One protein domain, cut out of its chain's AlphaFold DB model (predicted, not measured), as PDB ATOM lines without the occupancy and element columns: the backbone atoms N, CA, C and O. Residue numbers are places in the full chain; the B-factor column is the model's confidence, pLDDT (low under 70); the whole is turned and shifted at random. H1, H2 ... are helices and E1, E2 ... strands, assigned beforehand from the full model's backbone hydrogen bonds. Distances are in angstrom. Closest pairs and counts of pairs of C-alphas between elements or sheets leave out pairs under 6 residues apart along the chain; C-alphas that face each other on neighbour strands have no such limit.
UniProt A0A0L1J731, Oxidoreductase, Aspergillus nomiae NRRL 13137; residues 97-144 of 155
ATOM      1  N   ILE A  97      52.954   2.901 -25.950       97.88
ATOM      2  CA  ILE A  97      53.559   1.763 -25.251       97.88
ATOM      3  C   ILE A  97      52.682   1.426 -24.051       97.88
ATOM      4  O   ILE A  97      52.628   2.189 -23.088       97.88
ATOM      5  N   VAL A  98      51.988   0.292 -24.112       98.06
ATOM      6  CA  VAL A  98      51.186  -0.235 -23.000       98.06
ATOM      7  C   VAL A  98      52.113  -0.945 -22.012       98.06
ATOM      8  O   VAL A  98      53.004  -1.688 -22.426       98.06
ATOM      9  N   SER A  99      51.936  -0.708 -20.711       97.31
ATOM     10  CA  SER A  99      52.722  -1.378 -19.672       97.31
ATOM     11  C   SER A  99      52.421  -2.887 -19.621       97.31
ATOM     12  O   SER A  99      51.309  -3.296 -19.959       97.31
ATOM     13  N   PRO A 100      53.370  -3.738 -19.177       96.75
ATOM     14  CA  PRO A 100      53.151  -5.189 -19.111       96.75
ATOM     15  C   PRO A 100      51.947  -5.601 -18.250       96.75
ATOM     16  O   PRO A 100      51.243  -6.548 -18.588       96.75
ATOM     17  N   ASP A 101      51.678  -4.859 -17.173       96.38
ATOM     18  CA  ASP A 101      50.521  -5.045 -16.283       96.38
ATOM     19  C   ASP A 101      49.190  -4.545 -16.880       96.38
ATOM     20  O   ASP A 101      48.135  -4.730 -16.277       96.38
ATOM     21  N   ARG A 102      49.230  -3.919 -18.064       95.31
ATOM     22  CA  ARG A 102      48.082  -3.357 -18.793       95.31
ATOM     23  C   ARG A 102      47.307  -2.274 -18.030       95.31
ATOM     24  O   ARG A 102      46.201  -1.930 -18.436       95.31
ATOM     25  N   ALA A 103      47.891  -1.702 -16.979       92.69
ATOM     26  CA  ALA A 103      47.262  -0.652 -16.181       92.69
ATOM     27  C   ALA A 103      47.530   0.761 -16.724       92.69
ATOM     28  O   ALA A 103      46.819   1.704 -16.378       92.69
ATOM     29  N   ARG A 104      48.575   0.949 -17.544       95.50
ATOM     30  CA  ARG A 104      49.022   2.268 -18.019       95.50
ATOM     31  C   ARG A 104      49.492   2.217 -19.470       95.50
ATOM     32  O   ARG A 104      49.835   1.167 -20.010       95.50
ATOM     33  N   ALA A 105      49.560   3.388 -20.096       97.12
ATOM     34  CA  ALA A 105      50.200   3.560 -21.392       97.12
ATOM     35  C   ALA A 105      51.065   4.825 -21.404       97.12
ATOM     36  O   ALA A 105      50.645   5.881 -20.931       97.12
ATOM     37  N   ARG A 106      52.265   4.731 -21.981       97.38
ATOM     38  CA  ARG A 106      53.078   5.887 -22.368       97.38
ATOM     39  C   ARG A 106      52.657   6.307 -23.772       97.38
ATOM     40  O   ARG A 106      52.764   5.523 -24.713       97.38
ATOM     41  N   VAL A 107      52.177   7.542 -23.896       97.62
ATOM     42  CA  VAL A 107      51.608   8.091 -25.132       97.62
ATOM     43  C   VAL A 107      52.434   9.295 -25.575       97.62
ATOM     44  O   VAL A 107      52.610  10.244 -24.814       97.62
ATOM     45  N   GLY A 108      52.948   9.254 -26.803       96.94
ATOM     46  CA  GLY A 108      53.717  10.347 -27.392       96.94
ATOM     47  C   GLY A 108      52.865  11.591 -27.678       96.94
ATOM     48  O   GLY A 108      51.663  11.502 -27.942       96.94
ATOM     49  N   GLY A 109      53.487  12.773 -27.658       96.12
ATOM     50  CA  GLY A 109      52.799  14.065 -27.828       96.12
ATOM     51  C   GLY A 109      52.080  14.235 -29.175       96.12
ATOM     52  O   GLY A 109      51.122  15.008 -29.299       96.12
ATOM     53  N   GLY A 110      52.524  13.496 -30.192       96.31
ATOM     54  CA  GLY A 110      51.952  13.482 -31.533       96.31
ATOM     55  C   GLY A 110      50.754  12.568 -31.734       96.31
ATOM     56  O   GLY A 110      50.141  12.635 -32.799       96.31
ATOM     57  N   VAL A 111      50.430  11.714 -30.757       97.75
ATOM     58  CA  VAL A 111      49.420  10.667 -30.932       97.75
ATOM     59  C   VAL A 111      48.038  11.269 -31.188       97.75
ATOM     60  O   VAL A 111      47.546  12.127 -30.450       97.75
ATOM     61  N   ILE A 112      47.394  10.772 -32.241       97.00
ATOM     62  CA  ILE A 112      46.029  11.118 -32.631       97.00
ATOM     63  C   ILE A 112      45.038  10.202 -31.902       97.00
ATOM     64  O   ILE A 112      45.276   9.003 -31.766       97.00
ATOM     65  N   ALA A 113      43.916  10.759 -31.440       96.75
ATOM     66  CA  ALA A 113      42.949  10.065 -30.589       96.75
ATOM     67  C   ALA A 113      42.441   8.745 -31.194       96.75
ATOM     68  O   ALA A 113      42.387   7.735 -30.499       96.75
ATOM     69  N   GLY A 114      42.126   8.718 -32.492       96.56
ATOM     70  CA  GLY A 114      41.683   7.500 -33.173       96.56
ATOM     71  C   GLY A 114      42.756   6.408 -33.215       96.56
ATOM     72  O   GLY A 114      42.441   5.239 -33.009       96.56
ATOM     73  N   THR A 115      44.022   6.786 -33.412       97.06
ATOM     74  CA  THR A 115      45.160   5.854 -33.376       97.06
ATOM     75  C   THR A 115      45.340   5.268 -31.979       97.06
ATOM     76  O   THR A 115      45.544   4.063 -31.845       97.06
ATOM     77  N   LEU A 116      45.193   6.089 -30.933       97.69
ATOM     78  CA  LEU A 116      45.236   5.612 -29.552       97.69
ATOM     79  C   LEU A 116      44.111   4.620 -29.254       97.69
ATOM     80  O   LEU A 116      44.377   3.538 -28.741       97.69
ATOM     81  N   GLN A 117      42.871   4.965 -29.611       96.31
ATOM     82  CA  GLN A 117      41.716   4.083 -29.430       96.31
ATOM     83  C   GLN A 117      41.942   2.726 -30.104       96.31
ATOM     84  O   GLN A 117      41.718   1.690 -29.486       96.31
ATOM     85  N   GLN A 118      42.421   2.725 -31.352       96.94
ATOM     86  CA  GLN A 118      42.679   1.495 -32.099       96.94
ATOM     87  C   GLN A 118      43.801   0.658 -31.470       96.94
ATOM     88  O   GLN A 118      43.656  -0.556 -31.341       96.94
ATOM     89  N   SER A 119      44.895   1.302 -31.056       97.44
ATOM     90  CA  SER A 119      46.016   0.631 -30.395       97.44
ATOM     91  C   SER A 119      45.581  -0.017 -29.078       97.44
ATOM     92  O   SER A 119      45.815  -1.204 -28.878       97.44
ATOM     93  N   LEU A 120      44.869   0.711 -28.211       97.31
ATOM     94  CA  LEU A 120      44.387   0.174 -26.935       97.31
ATOM     95  C   LEU A 120      43.344  -0.935 -27.126       97.31
ATOM     96  O   LEU A 120      43.382  -1.938 -26.409       97.31
ATOM     97  N   ALA A 121      42.468  -0.813 -28.127       96.44
ATOM     98  CA  ALA A 121      41.469  -1.832 -28.436       96.44
ATOM     99  C   ALA A 121      42.104  -3.192 -28.781       96.44
ATOM    100  O   ALA A 121      41.581  -4.226 -28.364       96.44
ATOM    101  N   ALA A 122      43.262  -3.210 -29.456       96.38
ATOM    102  CA  ALA A 122      44.012  -4.443 -29.726       96.38
ATOM    103  C   ALA A 122      44.462  -5.160 -28.439       96.38
ATOM    104  O   ALA A 122      44.576  -6.384 -28.407       96.38
ATOM    105  N   HIS A 123      44.639  -4.409 -27.351       95.94
ATOM    106  CA  HIS A 123      44.932  -4.928 -26.018       95.94
ATOM    107  C   HIS A 123      43.680  -5.097 -25.151       95.94
ATOM    108  O   HIS A 123      43.821  -5.342 -23.958       95.94
ATOM    109  N   ARG A 124      42.460  -4.967 -25.696       96.25
ATOM    110  CA  ARG A 124      41.198  -4.933 -24.925       96.25
ATOM    111  C   ARG A 124      41.226  -3.888 -23.799       96.25
ATOM    112  O   ARG A 124      40.740  -4.145 -22.702       96.25
ATOM    113  N   LEU A 125      41.860  -2.749 -24.060       95.75
ATOM    114  CA  LEU A 125      41.957  -1.611 -23.151       95.75
ATOM    115  C   LEU A 125      41.240  -0.403 -23.746       95.75
ATOM    116  O   LEU A 125      41.004  -0.318 -24.953       95.75
ATOM    117  N   PHE A 126      40.935   0.556 -22.882       93.44
ATOM    118  CA  PHE A 126      40.334   1.824 -23.254       93.44
ATOM    119  C   PHE A 126      40.791   2.924 -22.284       93.44
ATOM    120  O   PHE A 126      41.177   2.641 -21.154       93.44
ATOM    121  N   THR A 127      40.762   4.175 -22.740       92.69
ATOM    122  CA  THR A 127      41.045   5.376 -21.940       92.69
ATOM    123  C   THR A 127      40.067   6.474 -22.354       92.69
ATOM    124  O   THR A 127      39.692   6.501 -23.531       92.69
ATOM    125  N   PRO A 128      39.663   7.401 -21.464       93.06
ATOM    126  CA  PRO A 128      38.830   8.534 -21.850       93.06
ATOM    127  C   PRO A 128      39.428   9.297 -23.030       93.06
ATOM    128  O   PRO A 128      40.607   9.641 -23.030       93.06
ATOM    129  N   THR A 129      38.604   9.600 -24.028       93.94
ATOM    130  CA  THR A 129      38.979  10.429 -25.179       93.94
ATOM    131  C   THR A 129      37.868  11.412 -25.512       93.94
ATOM    132  O   THR A 129      36.708  11.201 -25.153       93.94
ATOM    133  N   GLY A 130      38.196  12.436 -26.300       92.19
ATOM    134  CA  GLY A 130      37.195  13.282 -26.940       92.19
ATOM    135  C   GLY A 130      36.329  12.523 -27.952       92.19
ATOM    136  O   GLY A 130      36.575  11.361 -28.277       92.19
ATOM    137  N   GLN A 131      35.319  13.211 -28.482       91.12
ATOM    138  CA  GLN A 131      34.389  12.648 -29.471       91.12
ATOM    139  C   GLN A 131      35.024  12.485 -30.863       91.12
ATOM    140  O   GLN A 131      34.665  11.589 -31.624       91.12
ATOM    141  N   SER A 132      35.974  13.357 -31.214       91.69
ATOM    142  CA  SER A 132      36.648  13.328 -32.513       91.69
ATOM    143  C   SER A 132      37.842  12.377 -32.511       91.69
ATOM    144  O   SER A 132      38.725  12.472 -31.660       91.69
ATOM    145  N   LYS A 133      37.927  11.527 -33.540       93.94
ATOM    146  CA  LYS A 133      39.070  10.630 -33.769       93.94
ATOM    147  C   LYS A 133      40.301  11.327 -34.350       93.94
ATOM    148  O   LYS A 133      41.377  10.744 -34.325       93.94
ATOM    149  N   THR A 134      40.173  12.540 -34.886       94.50
ATOM    150  CA  THR A 134      41.263  13.223 -35.614       94.50
ATOM    151  C   THR A 134      42.018  14.247 -34.759       94.50
ATOM    152  O   THR A 134      43.063  14.749 -35.173       94.50
ATOM    153  N   GLY A 135      41.518  14.543 -33.554       94.00
ATOM    154  CA  GLY A 135      42.187  15.399 -32.576       94.00
ATOM    155  C   GLY A 135      43.474  14.783 -32.023       94.00
ATOM    156  O   GLY A 135      43.619  13.565 -31.952       94.00
ATOM    157  N   GLY A 136      44.407  15.638 -31.598       96.44
ATOM    158  CA  GLY A 136      45.594  15.199 -30.863       96.44
ATOM    159  C   GLY A 136      45.214  14.811 -29.439       96.44
ATOM    160  O   GLY A 136      44.634  15.637 -28.730       96.44
ATOM    161  N   TYR A 137      45.538  13.587 -29.023       97.06
ATOM    162  CA  TYR A 137      45.144  13.060 -27.716       97.06
ATOM    163  C   TYR A 137      45.789  13.845 -26.574       97.06
ATOM    164  O   TYR A 137      45.083  14.367 -25.718       97.06
ATOM    165  N   VAL A 138      47.118  14.000 -26.604       95.38
ATOM    166  CA  VAL A 138      47.863  14.665 -25.521       95.38
ATOM    167  C   VAL A 138      47.444  16.127 -25.377       95.38
ATOM    168  O   VAL A 138      47.174  16.581 -24.273       95.38
ATOM    169  N   SER A 139      47.283  16.857 -26.487       93.81
ATOM    170  CA  SER A 139      46.797  18.245 -26.440       93.81
ATOM    171  C   SER A 139      45.373  18.373 -25.891       93.81
ATOM    172  O   SER A 139      45.065  19.362 -25.235       93.81
ATOM    173  N   TRP A 140      44.505  17.395 -26.168       95.44
ATOM    174  CA  TRP A 140      43.143  17.367 -25.633       95.44
ATOM    175  C   TRP A 140      43.151  17.054 -24.131       95.44
ATOM    176  O   TRP A 140      42.519  17.778 -23.369       95.44
ATOM    177  N   ALA A 141      43.923  16.048 -23.708       95.00
ATOM    178  CA  ALA A 141      44.024  15.629 -22.313       95.00
ATOM    179  C   ALA A 141      44.656  16.718 -21.424       95.00
ATOM    180  O   ALA A 141      44.117  17.050 -20.374       95.00
ATOM    181  N   CYS A 142      45.754  17.347 -21.861       93.38
ATOM    182  CA  CYS A 142      46.383  18.451 -21.122       93.38
ATOM    183  C   CYS A 142      45.512  19.718 -21.071       93.38
ATOM    184  O   CYS A 142      45.709  20.560 -20.201       93.38
ATOM    185  N   GLY A 143      44.560  19.865 -21.995       91.44
ATOM    186  CA  GLY A 143      43.567  20.940 -21.987       91.44
ATOM    187  C   GLY A 143      42.352  20.659 -21.093       91.44
ATOM    188  O   GLY A 143      41.355  21.369 -21.208       91.44
ATOM    189  N   GLY A 144      42.397  19.611 -20.265       91.81
ATOM    190  CA  GLY A 144      41.284  19.110 -19.458       91.81
ATOM    191  C   GLY A 144      40.530  18.001 -20.187       91.81
ATOM    192  O   GLY A 144      40.557  16.852 -19.761       91.81
TER     193      GLY A 144
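AT A GLANCE: This is residues 97 to 144 of the 155 residues of the protein "Oxidoreductase" of Aspergillus nomiae NRRL 13137 (UniProt A0A0L1J731). Little regular structure: loops join strand E1 to helix H1 and then to a short helix H2 at one end of the body, and residues 123 to 136 fold back past H1 to reach H2. The printed part has 48 residues, with 19 in the named elements E1, H1 and H2, in that order, mostly helix. It is compact, with a radius of gyration of the C-alphas of 10.3 A, yet elongated, spanning 27 by 16 by 16 A.

IN THESE COORDINATES: E1, residues 105 to 107, starts at C-alpha 105 (50.200, 3.560, -21.392). H1, residues 113 to 122, is 14.6 A long. H2, residues 137 to 142, ends at C-alpha 142 (46.383, 18.451, -21.122) and is 8.6 A long.

HOW THE PARTS SIT: Residues 97 to 98 pair antiparallel with residues 105 to 106 of E1, which pairs with no named strand. E1 and H1 are only just apart, their closest C-alphas 8.1 A. H1 and H2 are close but not clearly touching; their closest C-alphas, of Ala 113 and Tyr 137, are 4.7 A apart. They run opposite ways at a steep tilt of 69 degrees, only just short of about perpendicular. In H1 and H2 every O i to N i+4 pair is within hydrogen-bond range.

THE WHOLE: The C-alphas farthest apart, of Pro 100 and Ser 132, are 28.2 A apart. The printed part has no cut. The link from E1 to H1 is tight, that from H1 to H2 long. No printed residue is under 70 in pLDDT.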